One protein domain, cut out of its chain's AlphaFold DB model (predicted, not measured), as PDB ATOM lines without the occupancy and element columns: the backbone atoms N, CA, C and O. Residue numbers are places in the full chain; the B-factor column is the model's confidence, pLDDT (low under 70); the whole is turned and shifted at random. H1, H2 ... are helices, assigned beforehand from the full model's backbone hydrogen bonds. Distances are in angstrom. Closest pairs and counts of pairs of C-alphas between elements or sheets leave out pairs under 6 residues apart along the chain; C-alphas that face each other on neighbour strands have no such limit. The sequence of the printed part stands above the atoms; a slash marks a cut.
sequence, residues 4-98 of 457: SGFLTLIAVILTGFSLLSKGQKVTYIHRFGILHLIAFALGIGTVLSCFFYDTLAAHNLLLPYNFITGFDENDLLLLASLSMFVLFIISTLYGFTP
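Overview. This is residues 4 to 98 of the 457 residues of an uncharacterized protein of Pseudoalteromonas aliena (UniProt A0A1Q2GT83). Two long helices, H3 and H5, lie side by side in opposite directions as the core of an elongated, loosely built body, and H1 runs beside H5 with few contacts. The short helix H2 crosses one end, joining H1 to H3, while H4 and the long stretch of residues 59 to 72 lie at the other end and lead the backbone back to H5; residues 18 to 23 stick out at the corner between H1 and H2. The printed part has 95 residues with five named helices, H1 to H5 in order, and no named strand, and its class is all helix. The whole is loose, with a radius of gyration of the C-alphas of 15.6 A and spans of 47 by 27 by 22 A.

Along the chain. H1 covers residues 4 to 19, 22.2 A from first to last C-alpha, and begins with C-alpha 4 at (-45.449, -40.735, -26.353). H2 covers residues 22 to 31, and H3 covers residues 34 to 51, 25.4 A long from C-alpha 34 at (-42.643, -13.413, -16.772). H4 is residues 53 to 58, 8.5 A long. H5, the longest helix, covers residues 73 to 94, 30.9 A, and ends with C-alpha 94 at (-27.334, -17.999, -17.848).

Arrangement. H1 is close to H5 but not clearly touching, the closest C-alphas being those of Phe 6 and Ser 81, 7.5 A apart; they run the same way at a shallow tilt of 16 degrees. H1 is also close to H2 but not clearly touching, with the C-alphas of Phe 17 and Lys 25 closest at 7.4 A and a steep tilt of 62 degrees. H2 and H5 touch only at their ends, about perpendicular at 74 degrees, the C-alphas of Tyr 28 and Thr 92 being closest at 6.1 A. H3 and H5 touch, with the C-alphas of Gly 43 and Ala 80 closest at 6.1 A; they run opposite ways at a shallow tilt of 21 degrees. H4 is close to H3 but not clearly touching, with the C-alphas of Ser 49 and Leu 56 closest at 7.4 A. H1 and H3 are apart, and H4 and H5 are only just apart, at 8.4 A. In H1, H2, H3, H4 and H5 every O i to N i+4 pair is within hydrogen-bond range.

Size, cuts and confidence. The two farthest C-alphas, those of Gly 23 and Ala 58, are 47.0 A apart. The printed part has no cut. The link from H4 to H5, 14 residues, is long; the other three links are tight. The mean pLDDT of the printed part is 73.5, and 24 residues are under 70, among them residues 4 to 7 and 62 to 74.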
ATOM      1  N   SER A   4     -46.214 -39.992 -27.364       61.91
ATOM      2  CA  SER A   4     -45.449 -40.735 -26.353       61.91
ATOM      3  C   SER A   4     -44.052 -40.149 -26.104       61.91
ATOM      4  O   SER A   4     -43.609 -40.087 -24.953       61.91
ATOM      5  N   GLY A   5     -43.374 -39.669 -27.150       64.69
ATOM      6  CA  GLY A   5     -42.064 -39.023 -27.063       64.69
ATOM      7  C   GLY A   5     -42.128 -37.682 -26.335       64.69
ATOM      8  O   GLY A   5     -41.279 -37.403 -25.489       64.69
ATOM      9  N   PHE A   6     -43.183 -36.895 -26.569       65.56
ATOM     10  CA  PHE A   6     -43.403 -35.643 -25.841       65.56
ATOM     11  C   PHE A   6     -43.692 -35.872 -24.350       65.56
ATOM     12  O   PHE A   6     -43.081 -35.237 -23.488       65.56
ATOM     13  N   LEU A   7     -44.584 -36.817 -24.028       67.25
ATOM     14  CA  LEU A   7     -44.883 -37.169 -22.637       67.25
ATOM     15  C   LEU A   7     -43.650 -37.729 -21.916       67.25
ATOM     16  O   LEU A   7     -43.438 -37.427 -20.743       67.25
ATOM     17  N   THR A   8     -42.798 -38.469 -22.628       70.06
ATOM     18  CA  THR A   8     -41.511 -38.947 -22.107       70.06
ATOM     19  C   THR A   8     -40.542 -37.790 -21.859       70.06
ATOM     20  O   THR A   8     -39.902 -37.767 -20.813       70.06
ATOM     21  N   LEU A   9     -40.471 -36.787 -22.743       68.50
ATOM     22  CA  LEU A   9     -39.663 -35.585 -22.519       68.50
ATOM     23  C   LEU A   9     -40.130 -34.808 -21.274       68.50
ATOM     24  O   LEU A   9     -39.300 -34.457 -20.434       68.50
ATOM     25  N   ILE A  10     -41.442 -34.598 -21.103       69.50
ATOM     26  CA  ILE A  10     -41.994 -33.997 -19.875       69.50
ATOM     27  C   ILE A  10     -41.652 -34.846 -18.647       69.50
ATOM     28  O   ILE A  10     -41.203 -34.298 -17.642       69.50
ATOM     29  N   ALA A  11     -41.828 -36.168 -18.712       71.56
ATOM     30  CA  ALA A  11     -41.522 -37.060 -17.597       71.56
ATOM     31  C   ALA A  11     -40.033 -37.012 -17.216       71.56
ATOM     32  O   ALA A  11     -39.712 -36.936 -16.030       71.56
ATOM     33  N   VAL A  12     -39.123 -36.982 -18.197       71.94
ATOM     34  CA  VAL A  12     -37.675 -36.831 -17.983       71.94
ATOM     35  C   VAL A  12     -37.346 -35.471 -17.371       71.94
ATOM     36  O   VAL A  12     -36.579 -35.422 -16.412       71.94
ATOM     37  N   ILE A  13     -37.959 -34.379 -17.842       69.69
ATOM     38  CA  ILE A  13     -37.777 -33.041 -17.258       69.69
ATOM     39  C   ILE A  13     -38.273 -33.018 -15.805       69.69
ATOM     40  O   ILE A  13     -37.527 -32.606 -14.922       69.69
ATOM     41  N   LEU A  14     -39.485 -33.509 -15.524       70.94
ATOM     42  CA  LEU A  14     -40.050 -33.560 -14.169       70.94
ATOM     43  C   LEU A  14     -39.253 -34.477 -13.229       70.94
ATOM     44  O   LEU A  14     -39.074 -34.142 -12.059       70.94
ATOM     45  N   THR A  15     -38.733 -35.599 -13.731       75.81
ATOM     46  CA  THR A  15     -37.861 -36.508 -12.967       75.81
ATOM     47  C   THR A  15     -36.502 -35.865 -12.696       75.81
ATOM     48  O   THR A  15     -36.029 -35.885 -11.565       75.81
ATOM     49  N   GLY A  16     -35.895 -35.211 -13.688       71.81
ATOM     50  CA  GLY A  16     -34.675 -34.425 -13.494       71.81
ATOM     51  C   GLY A  16     -34.876 -33.323 -12.452       71.81
ATOM     52  O   GLY A  16     -34.090 -33.208 -11.515       71.81
ATOM     53  N   PHE A  17     -35.985 -32.584 -12.543       72.31
ATOM     54  CA  PHE A  17     -36.386 -31.595 -11.544       72.31
ATOM     55  C   PHE A  17     -36.601 -32.198 -10.154       72.31
ATOM     56  O   PHE A  17     -36.228 -31.562  -9.172       72.31
ATOM     57  N   SER A  18     -37.194 -33.391 -10.030       75.75
ATOM     58  CA  SER A  18     -37.440 -34.009  -8.721       75.75
ATOM     59  C   SER A  18     -36.134 -34.379  -8.008       75.75
ATOM     60  O   SER A  18     -36.049 -34.185  -6.792       75.75
ATOM     61  N   LEU A  19     -35.103 -34.772  -8.766       82.38
ATOM     62  CA  LEU A  19     -33.760 -35.120  -8.286       82.38
ATOM     63  C   LEU A  19     -32.892 -33.916  -7.868       82.38
ATOM     64  O   LEU A  19     -31.921 -34.105  -7.139       82.38
ATOM     65  N   LEU A  20     -33.224 -32.688  -8.287       83.38
ATOM     66  CA  LEU A  20     -32.482 -31.480  -7.888       83.38
ATOM     67  C   LEU A  20     -32.543 -31.224  -6.372       83.38
ATOM     68  O   LEU A  20     -33.555 -31.502  -5.716       83.38
ATOM     69  N   SER A  21     -31.502 -30.597  -5.819       87.00
ATOM     70  CA  SER A  21     -31.499 -30.148  -4.420       87.00
ATOM     71  C   SER A  21     -32.567 -29.068  -4.162       87.00
ATOM     72  O   SER A  21     -33.093 -28.446  -5.095       87.00
ATOM     73  N   LYS A  22     -32.912 -28.815  -2.890       87.12
ATOM     74  CA  LYS A  22     -33.894 -27.770  -2.544       87.12
ATOM     75  C   LYS A  22     -33.376 -26.384  -2.952       87.12
ATOM     76  O   LYS A  22     -34.151 -25.577  -3.461       87.12
ATOM     77  N   GLY A  23     -32.075 -26.141  -2.810       87.19
ATOM     78  CA  GLY A  23     -31.394 -24.919  -3.231       87.19
ATOM     79  C   GLY A  23     -31.407 -24.736  -4.747       87.19
ATOM     80  O   GLY A  23     -31.810 -23.680  -5.223       87.19
ATOM     81  N   GLN A  24     -31.085 -25.780  -5.518       87.56
ATOM     82  CA  GLN A  24     -31.179 -25.750  -6.986       87.56
ATOM     83  C   GLN A  24     -32.593 -25.403  -7.468       87.56
ATOM     84  O   GLN A  24     -32.766 -24.512  -8.301       87.56
ATOM     85  N   LYS A  25     -33.618 -26.045  -6.889       87.56
ATOM     86  CA  LYS A  25     -35.031 -25.740  -7.170       87.56
ATOM     87  C   LYS A  25     -35.360 -24.269  -6.885       87.56
ATOM     88  O   LYS A  25     -35.937 -23.608  -7.745       87.56
ATOM     89  N   VAL A  26     -34.963 -23.748  -5.720       87.19
ATOM     90  CA  VAL A  26     -35.179 -22.342  -5.333       87.19
ATOM     91  C   VAL A  26     -34.486 -21.379  -6.305       87.19
ATOM     92  O   VAL A  26     -35.145 -20.472  -6.815       87.19
ATOM     93  N   THR A  27     -33.203 -21.589  -6.621       86.38
ATOM     94  CA  THR A  27     -32.455 -20.753  -7.577       86.38
ATOM     95  C   THR A  27     -33.150 -20.700  -8.938       86.38
ATOM     96  O   THR A  27     -33.381 -19.612  -9.466       86.38
ATOM     97  N   TYR A  28     -33.541 -21.848  -9.498       84.81
ATOM     98  CA  TYR A  28     -34.179 -21.881 -10.815       84.81
ATOM     99  C   TYR A  28     -35.570 -21.234 -10.812       84.81
ATOM    100  O   TYR A  28     -35.856 -20.431 -11.698       84.81
ATOM    101  N   ILE A  29     -36.408 -21.493  -9.799       84.88
ATOM    102  CA  ILE A  29     -37.737 -20.863  -9.664       84.88
ATOM    103  C   ILE A  29     -37.642 -19.329  -9.696       84.88
ATOM    104  O   ILE A  29     -38.482 -18.679 -10.323       84.88
ATOM    105  N   HIS A  30     -36.612 -18.749  -9.072       86.94
ATOM    106  CA  HIS A  30     -36.424 -17.296  -9.052       86.94
ATOM    107  C   HIS A  30     -35.781 -16.736 -10.328       86.94
ATOM    108  O   HIS A  30     -36.086 -15.598 -10.676       86.94
ATOM    109  N   ARG A  31     -35.019 -17.528 -11.101       85.75
ATOM    110  CA  ARG A  31     -34.575 -17.163 -12.467       85.75
ATOM    111  C   ARG A  31     -35.740 -17.109 -13.479       85.75
ATOM    112  O   ARG A  31     -35.692 -16.336 -14.437       85.75
ATOM    113  N   PHE A  32     -36.839 -17.841 -13.255       80.25
ATOM    114  CA  PHE A  32     -38.021 -17.808 -14.135       80.25
ATOM    115  C   PHE A  32     -38.880 -16.532 -13.974       80.25
ATOM    116  O   PHE A  32     -39.863 -16.467 -13.225       80.25
ATOM    117  N   GLY A  33     -38.518 -15.499 -14.743       73.56
ATOM    118  CA  GLY A  33     -39.325 -14.289 -14.969       73.56
ATOM    119  C   GLY A  33     -40.527 -14.472 -15.918       73.56
ATOM    120  O   GLY A  33     -40.677 -15.509 -16.561       73.56
ATOM    121  N   ILE A  34     -41.354 -13.425 -16.041       76.06
ATOM    122  CA  ILE A  34     -42.643 -13.413 -16.772       76.06
ATOM    123  C   ILE A  34     -42.529 -13.879 -18.235       76.06
ATOM    124  O   ILE A  34     -43.389 -14.625 -18.695       76.06
ATOM    125  N   LEU A  35     -41.468 -13.499 -18.957       77.00
ATOM    126  CA  LEU A  35     -41.267 -13.905 -20.358       77.00
ATOM    127  C   LEU A  35     -41.210 -15.432 -20.524       77.00
ATOM    128  O   LEU A  35     -41.785 -15.967 -21.468       77.00
ATOM    129  N   HIS A  36     -40.598 -16.143 -19.574       79.06
ATOM    130  CA  HIS A  36     -40.556 -17.607 -19.584       79.06
ATOM    131  C   HIS A  36     -41.933 -18.219 -19.313       79.06
ATOM    132  O   HIS A  36     -42.257 -19.253 -19.881       79.06
ATOM    133  N   LEU A  37     -42.760 -17.578 -18.479       77.19
ATOM    134  CA  LEU A  37     -44.131 -18.023 -18.219       77.19
ATOM    135  C   LEU A  37     -45.028 -17.828 -19.450       77.19
ATOM    136  O   LEU A  37     -45.838 -18.700 -19.750       77.19
ATOM    137  N   ILE A  38     -44.833 -16.742 -20.207       80.50
ATOM    138  CA  ILE A  38     -45.486 -16.533 -21.510       80.50
ATOM    139  C   ILE A  38     -45.021 -17.600 -22.511       80.50
ATOM    140  O   ILE A  38     -45.859 -18.255 -23.123       80.50
ATOM    141  N   ALA A  39     -43.710 -17.833 -22.638       79.19
ATOM    142  CA  ALA A  39     -43.169 -18.867 -23.522       79.19
ATOM    143  C   ALA A  39     -43.679 -20.273 -23.156       79.19
ATOM    144  O   ALA A  39     -44.073 -21.030 -24.035       79.19
ATOM    145  N   PHE A  40     -43.757 -20.598 -21.862       77.62
ATOM    146  CA  PHE A  40     -44.296 -21.862 -21.360       77.62
ATOM    147  C   PHE A  40     -45.797 -22.014 -21.647       77.62
ATOM    148  O   PHE A  40     -46.225 -23.080 -22.084       77.62
ATOM    149  N   ALA A  41     -46.590 -20.951 -21.478       79.38
ATOM    150  CA  ALA A  41     -48.011 -20.955 -21.823       79.38
ATOM    151  C   ALA A  41     -48.245 -21.110 -23.337       79.38
ATOM    152  O   ALA A  41     -49.103 -21.893 -23.742       79.38
ATOM    153  N   LEU A  42     -47.458 -20.426 -24.177       79.25
ATOM    154  CA  LEU A  42     -47.498 -20.576 -25.637       79.25
ATOM    155  C   LEU A  42     -47.039 -21.972 -26.081       79.25
ATOM    156  O   LEU A  42     -47.662 -22.566 -26.961       79.25
ATOM    157  N   GLY A  43     -46.000 -22.520 -25.447       75.06
ATOM    158  CA  GLY A  43     -45.517 -23.880 -25.678       75.06
ATOM    159  C   GLY A  43     -46.586 -24.922 -25.352       75.06
ATOM    160  O   GLY A  43     -46.932 -25.724 -26.214       75.06
ATOM    161  N   ILE A  44     -47.184 -24.856 -24.156       75.38
ATOM    162  CA  ILE A  44     -48.307 -25.727 -23.770       75.38
ATOM    163  C   ILE A  44     -49.502 -25.547 -24.710       75.38
ATOM    164  O   ILE A  44     -50.071 -26.544 -25.138       75.38
ATOM    165  N   GLY A  45     -49.876 -24.314 -25.065       74.81
ATOM    166  CA  GLY A  45     -50.991 -24.056 -25.980       74.81
ATOM    167  C   GLY A  45     -50.768 -24.655 -27.371       74.81
ATOM    168  O   GLY A  45     -51.659 -25.308 -27.909       74.81
ATOM    169  N   THR A  46     -49.557 -24.506 -27.916       75.25
ATOM    170  CA  THR A  46     -49.159 -25.098 -29.206       75.25
ATOM    171  C   THR A  46     -49.207 -26.620 -29.145       75.25
ATOM    172  O   THR A  46     -49.799 -27.256 -30.010       75.25
ATOM    173  N   VAL A  47     -48.648 -27.204 -28.084       71.50
ATOM    174  CA  VAL A  47     -48.653 -28.650 -27.855       71.50
ATOM    175  C   VAL A  47     -50.083 -29.181 -27.718       71.50
ATOM    176  O   VAL A  47     -50.436 -30.132 -28.406       71.50
ATOM    177  N   LEU A  48     -50.933 -28.562 -26.891       73.06
ATOM    178  CA  LEU A  48     -52.338 -28.957 -26.739       73.06
ATOM    179  C   LEU A  48     -53.112 -28.844 -28.061       73.06
ATOM    180  O   LEU A  48     -53.952 -29.695 -28.339       73.06
ATOM    181  N   SER A  49     -52.805 -27.848 -28.897       71.75
ATOM    182  CA  SER A  49     -53.410 -27.729 -30.227       71.75
ATOM    183  C   SER A  49     -52.983 -28.839 -31.195       71.75
ATOM    184  O   SER A  49     -53.744 -29.131 -32.112       71.75
ATOM    185  N   CYS A  50     -51.809 -29.450 -30.999       71.38
ATOM    186  CA  CYS A  50     -51.386 -30.658 -31.720       71.38
ATOM    187  C   CYS A  50     -52.110 -31.891 -31.143       71.38
ATOM    188  O   CYS A  50     -52.849 -32.572 -31.838       71.38
ATOM    189  N   PHE A  51     -52.058 -32.089 -29.818       68.31
ATOM    190  CA  PHE A  51     -52.741 -33.196 -29.119       68.31
ATOM    191  C   PHE A  51     -54.236 -33.349 -29.442       68.31
ATOM    192  O   PHE A  51     -54.761 -34.460 -29.379       68.31
ATOM    193  N   PHE A  52     -54.928 -32.247 -29.739       70.38
ATOM    194  CA  PHE A  52     -56.341 -32.234 -30.116       70.38
ATOM    195  C   PHE A  52     -56.572 -31.843 -31.586       70.38
ATOM    196  O   PHE A  52     -57.691 -31.457 -31.921       70.38
ATOM    197  N   TYR A  53     -55.561 -31.944 -32.460       71.31
ATOM    198  CA  TYR A  53     -55.598 -31.460 -33.847       71.31
ATOM    199  C   TYR A  53     -56.846 -31.929 -34.604       71.31
ATOM    200  O   TYR A  53     -57.650 -31.092 -35.011       71.31
ATOM    201  N   ASP A  54     -57.091 -33.242 -34.683       65.81
ATOM    202  CA  ASP A  54     -58.272 -33.814 -35.356       65.81
ATOM    203  C   ASP A  54     -59.600 -33.293 -34.780       65.81
ATOM    204  O   ASP A  54     -60.569 -33.049 -35.502       65.81
ATOM    205  N   THR A  55     -59.647 -33.084 -33.461       72.06
ATOM    206  CA  THR A  55     -60.850 -32.599 -32.769       72.06
ATOM    207  C   THR A  55     -61.080 -31.111 -33.042       72.06
ATOM    208  O   THR A  55     -62.216 -30.696 -33.263       72.06
ATOM    209  N   LEU A  56     -60.016 -30.306 -33.067       69.75
ATOM    210  CA  LEU A  56     -60.064 -28.875 -33.374       69.75
ATOM    211  C   LEU A  56     -60.344 -28.631 -34.864       69.75
ATOM    212  O   LEU A  56     -61.129 -27.738 -35.192       69.75
ATOM    213  N   ALA A  57     -59.788 -29.460 -35.750       68.88
ATOM    214  CA  ALA A  57     -60.072 -29.481 -37.182       68.88
ATOM    215  C   ALA A  57     -61.557 -29.757 -37.450       68.88
ATOM    216  O   ALA A  57     -62.211 -28.969 -38.131       68.88
ATOM    217  N   ALA A  58     -62.122 -30.798 -36.827       73.56
ATOM    218  CA  ALA A  58     -63.538 -31.145 -36.959       73.56
ATOM    219  C   ALA A  58     -64.505 -30.028 -36.507       73.56
ATOM    220  O   ALA A  58     -65.647 -29.986 -36.964       73.56
ATOM    221  N   HIS A  59     -64.059 -29.113 -35.637       77.62
ATOM    222  CA  HIS A  59     -64.860 -27.999 -35.118       77.62
ATOM    223  C   HIS A  59     -64.486 -26.624 -35.712       77.62
ATOM    224  O   HIS A  59     -65.022 -25.613 -35.263       77.62
ATOM    225  N   ASN A  60     -63.597 -26.559 -36.716       70.19
ATOM    226  CA  ASN A  60     -63.045 -25.310 -37.274       70.19
ATOM    227  C   ASN A  60     -62.393 -24.380 -36.221       70.19
ATOM    228  O   ASN A  60     -62.413 -23.157 -36.358       70.19
ATOM    229  N   LEU A  61     -61.803 -24.959 -35.170       71.19
ATOM    230  CA  LEU A  61     -61.115 -24.257 -34.077       71.19
ATOM    231  C   LEU A  61     -59.581 -24.329 -34.184       71.19
ATOM    232  O   LEU A  61     -58.878 -24.024 -33.220       71.19
ATOM    233  N   LEU A  62     -59.050 -24.730 -35.342       65.56
ATOM    234  CA  LEU A  62     -57.613 -24.682 -35.606       65.56
ATOM    235  C   LEU A  62     -57.103 -23.241 -35.518       65.56
ATOM    236  O   LEU A  62     -57.643 -22.327 -36.147       65.56
ATOM    237  N   LEU A  63     -56.017 -23.049 -34.769       62.19
ATOM    238  CA  LEU A  63     -55.258 -21.805 -34.805       62.19
ATOM    239  C   LEU A  63     -54.726 -21.572 -36.237       62.19
ATOM    240  O   LEU A  63     -54.388 -22.536 -36.929       62.19
ATOM    241  N   PRO A  64     -54.647 -20.315 -36.715       58.09
ATOM    242  CA  PRO A  64     -54.277 -20.009 -38.096       58.09
ATOM    243  C   PRO A  64     -52.767 -20.187 -38.333       58.09
ATOM    244  O   PRO A  64     -52.016 -19.219 -38.453       58.09
ATOM    245  N   TYR A  65     -52.319 -21.439 -38.442       57.31
ATOM    246  CA  TYR A  65     -50.917 -21.829 -38.652       57.31
ATOM    247  C   TYR A  65     -50.380 -21.559 -40.075       57.31
ATOM    248  O   TYR A  65     -49.252 -21.929 -40.393       57.31
ATOM    249  N   ASN A  66     -51.131 -20.836 -40.913       49.38
ATOM    250  CA  ASN A  66     -50.821 -20.512 -42.317       49.38
ATOM    251  C   ASN A  66     -49.514 -19.709 -42.540       49.38
ATOM    252  O   ASN A  66     -49.196 -19.364 -43.675       49.38
ATOM    253  N   PHE A  67     -48.769 -19.379 -41.482       52.19
ATOM    254  CA  PHE A  67     -47.529 -18.603 -41.535       52.19
ATOM    255  C   PHE A  67     -46.272 -19.424 -41.863       52.19
ATOM    256  O   PHE A  67     -45.242 -18.825 -42.168       52.19
ATOM    257  N   ILE A  68     -46.325 -20.763 -41.820       51.03
ATOM    258  CA  ILE A  68     -45.181 -21.624 -42.160       51.03
ATOM    259  C   ILE A  68     -45.623 -22.699 -43.161       51.03
ATOM    260  O   ILE A  68     -46.178 -23.733 -42.801       51.03
ATOM    261  N   THR A  69     -45.363 -22.461 -44.446       44.78
ATOM    262  CA  THR A  69     -45.606 -23.449 -45.505       44.78
ATOM    263  C   THR A  69     -44.621 -24.614 -45.400       44.78
ATOM    264  O   THR A  69     -43.419 -24.407 -45.561       44.78
ATOM    265  N   GLY A  70     -45.134 -25.832 -45.200       48.84
ATOM    266  CA  GLY A  70     -44.353 -27.075 -45.266       48.84
ATOM    267  C   GLY A  70     -43.945 -27.705 -43.929       48.84
ATOM    268  O   GLY A  70     -43.109 -28.601 -43.949       48.84
ATOM    269  N   PHE A  71     -44.503 -27.270 -42.795       53.84
ATOM    270  CA  PHE A  71     -44.313 -27.934 -41.496       53.84
ATOM    271  C   PHE A  71     -45.436 -28.943 -41.211       53.84
ATOM    272  O   PHE A  71     -46.610 -28.575 -41.273       53.84
ATOM    273  N   ASP A  72     -45.077 -30.184 -40.868       65.56
ATOM    274  CA  ASP A  72     -46.009 -31.183 -40.327       65.56
ATOM    275  C   ASP A  72     -46.268 -30.939 -38.822       65.56
ATOM    276  O   ASP A  72     -45.449 -30.332 -38.124       65.56
ATOM    277  N   GLU A  73     -47.383 -31.449 -38.293       63.09
ATOM    278  CA  GLU A  73     -47.725 -31.386 -36.860       63.09
ATOM    279  C   GLU A  73     -46.595 -31.979 -35.998       63.09
ATOM    280  O   GLU A  73     -46.182 -31.414 -34.980       63.09
ATOM    281  N   ASN A  74     -46.014 -33.083 -36.478       65.56
ATOM    282  CA  ASN A  74     -44.870 -33.760 -35.880       65.56
ATOM    283  C   ASN A  74     -43.622 -32.881 -35.743       65.56
ATOM    284  O   ASN A  74     -42.886 -33.031 -34.759       65.56
ATOM    285  N   ASP A  75     -43.378 -32.013 -36.725       70.94
ATOM    286  CA  ASP A  75     -42.224 -31.116 -36.771       70.94
ATOM    287  C   ASP A  75     -42.473 -29.868 -35.922       70.94
ATOM    288  O   ASP A  75     -41.565 -29.394 -35.239       70.94
ATOM    289  N   LEU A  76     -43.719 -29.380 -35.884       72.88
ATOM    290  CA  LEU A  76     -44.134 -28.292 -34.999       72.88
ATOM    291  C   LEU A  76     -43.998 -28.699 -33.522       72.88
ATOM    292  O   LEU A  76     -43.438 -27.943 -32.723       72.88
ATOM    293  N   LEU A  77     -44.435 -29.914 -33.167       71.06
ATOM    294  CA  LEU A  77     -44.292 -30.469 -31.818       71.06
ATOM    295  C   LEU A  77     -42.813 -30.631 -31.427       71.06
ATOM    296  O   LEU A  77     -42.421 -30.280 -30.308       71.06
ATOM    297  N   LEU A  78     -41.978 -31.131 -32.345       73.56
ATOM    298  CA  LEU A  78     -40.537 -31.287 -32.130       73.56
ATOM    299  C   LEU A  78     -39.838 -29.928 -31.963       73.56
ATOM    300  O   LEU A  78     -39.053 -29.754 -31.028       73.56
ATOM    301  N   LEU A  79     -40.159 -28.948 -32.812       76.31
ATOM    302  CA  LEU A  79     -39.608 -27.593 -32.754       76.31
ATOM    303  C   LEU A  79     -40.012 -26.870 -31.463       76.31
ATOM    304  O   LEU A  79     -39.158 -26.259 -30.817       76.31
ATOM    305  N   ALA A  80     -41.279 -26.970 -31.047       75.19
ATOM    306  CA  ALA A  80     -41.751 -26.418 -29.779       75.19
ATOM    307  C   ALA A  80     -41.021 -27.059 -28.586       75.19
ATOM    308  O   ALA A  80     -40.562 -26.355 -27.686       75.19
ATOM    309  N   SER A  81     -40.835 -28.383 -28.616       72.38
ATOM    310  CA  SER A  81     -40.121 -29.139 -27.578       72.38
ATOM    311  C   SER A  81     -38.648 -28.732 -27.463       72.38
ATOM    312  O   SER A  81     -38.176 -28.430 -26.367       72.38
ATOM    313  N   LEU A  82     -37.935 -28.659 -28.593       79.06
ATOM    314  CA  LEU A  82     -36.549 -28.187 -28.656       79.06
ATOM    315  C   LEU A  82     -36.423 -26.733 -28.196       79.06
ATOM    316  O   LEU A  82     -35.537 -26.422 -27.406       79.06
ATOM    317  N   SER A  83     -37.332 -25.856 -28.626       79.69
ATOM    318  CA  SER A  83     -37.332 -24.441 -28.234       79.69
ATOM    319  C   SER A  83     -37.530 -24.277 -26.726       79.69
ATOM    320  O   SER A  83     -36.786 -23.542 -26.081       79.69
ATOM    321  N   MET A  84     -38.477 -25.016 -26.136       76.19
ATOM    322  CA  MET A  84     -38.707 -25.023 -24.689       76.19
ATOM    323  C   MET A  84     -37.514 -25.590 -23.909       76.19
ATOM    324  O   MET A  84     -37.159 -25.045 -22.864       76.19
ATOM    325  N   PHE A  85     -36.859 -26.635 -24.420       76.94
ATOM    326  CA  PHE A  85     -35.658 -27.215 -23.816       76.94
ATOM    327  C   PHE A  85     -34.451 -26.265 -23.882       76.94
ATOM    328  O   PHE A  85     -33.758 -26.078 -22.882       76.94
ATOM    329  N   VAL A  86     -34.233 -25.597 -25.019       82.44
ATOM    330  CA  VAL A  86     -33.176 -24.587 -25.190       82.44
ATOM    331  C   VAL A  86     -33.428 -23.376 -24.290       82.44
ATOM    332  O   VAL A  86     -32.514 -22.953 -23.583       82.44
ATOM    333  N   LEU A  87     -34.663 -22.862 -24.230       80.69
ATOM    334  CA  LEU A  87     -35.037 -21.798 -23.290       80.69
ATOM    335  C   LEU A  87     -34.791 -22.221 -21.836       80.69
ATOM    336  O   LEU A  87     -34.238 -21.440 -21.060       80.69
ATOM    337  N   PHE A  88     -35.148 -23.454 -21.468       77.50
ATOM    338  CA  PHE A  88     -34.908 -23.996 -20.132       77.50
ATOM    339  C   PHE A  88     -33.409 -24.074 -19.786       77.50
ATOM    340  O   PHE A  88     -33.003 -23.618 -18.714       77.50
ATOM    341  N   ILE A  89     -32.573 -24.578 -20.699       79.56
ATOM    342  CA  ILE A  89     -31.113 -24.636 -20.522       79.56
ATOM    343  C   ILE A  89     -30.513 -23.232 -20.408       79.56
ATOM    344  O   ILE A  89     -29.735 -22.971 -19.494       79.56
ATOM    345  N   ILE A  90     -30.899 -22.298 -21.282       81.00
ATOM    346  CA  ILE A  90     -30.385 -20.922 -21.237       81.00
ATOM    347  C   ILE A  90     -30.790 -20.240 -19.921       81.00
ATOM    348  O   ILE A  90     -29.957 -19.604 -19.280       81.00
ATOM    349  N   SER A  91     -32.031 -20.428 -19.465       79.31
ATOM    350  CA  SER A  91     -32.525 -19.849 -18.204       79.31
ATOM    351  C   SER A  91     -31.854 -20.443 -16.962       79.31
ATOM    352  O   SER A  91     -31.682 -19.747 -15.963       79.31
ATOM    353  N   THR A  92     -31.474 -21.722 -16.996       74.81
ATOM    354  CA  THR A  92     -30.804 -22.381 -15.863       74.81
ATOM    355  C   THR A  92     -29.314 -22.048 -15.801       74.81
ATOM    356  O   THR A  92     -28.833 -21.719 -14.716       74.81
ATOM    357  N   LEU A  93     -28.611 -22.056 -16.942       75.69
ATOM    358  CA  LEU A  93     -27.169 -21.775 -17.032       75.69
ATOM    359  C   LEU A  93     -26.813 -20.280 -17.011       75.69
ATOM    360  O   LEU A  93     -25.778 -19.916 -16.461       75.69
ATOM    361  N   TYR A  94     -27.643 -19.421 -17.612       76.75
ATOM    362  CA  TYR A  94     -27.334 -17.999 -17.848       76.75
ATOM    363  C   TYR A  94     -28.438 -17.035 -17.383       76.75
ATOM    364  O   TYR A  94     -28.327 -15.825 -17.586       76.75
ATOM    365  N   GLY A  95     -29.521 -17.538 -16.783       75.31
ATOM    366  CA  GLY A  95     -30.611 -16.701 -16.288       75.31
ATOM    367  C   GLY A  95     -30.233 -15.920 -15.031       75.31
ATOM    368  O   GLY A  95     -29.615 -16.448 -14.108       75.31
ATOM    369  N   PHE A  96     -30.675 -14.666 -14.960       81.25
ATOM    370  CA  PHE A  96     -30.550 -13.817 -13.777       81.25
ATOM    371  C   PHE A  96     -31.883 -13.738 -13.028       81.25
ATOM    372  O   PHE A  96     -32.950 -13.757 -13.642       81.25
ATOM    373  N   THR A  97     -31.835 -13.606 -11.702       84.00
ATOM    374  CA  THR A  97     -33.035 -13.332 -10.901       84.00
ATOM    375  C   THR A  97     -33.556 -11.925 -11.229       84.00
ATOM    376  O   THR A  97     -32.830 -10.950 -11.034       84.00
ATOM    377  N   PRO A  98     -34.797 -11.767 -11.725       84.12
ATOM    378  CA  PRO A  98     -35.341 -10.466 -12.090       84.12
ATOM    379  C   PRO A  98     -35.842  -9.720 -10.847       84.12
ATOM    380  O   PRO A  98     -36.368 -10.330  -9.916       84.12
TER     381      PRO A  98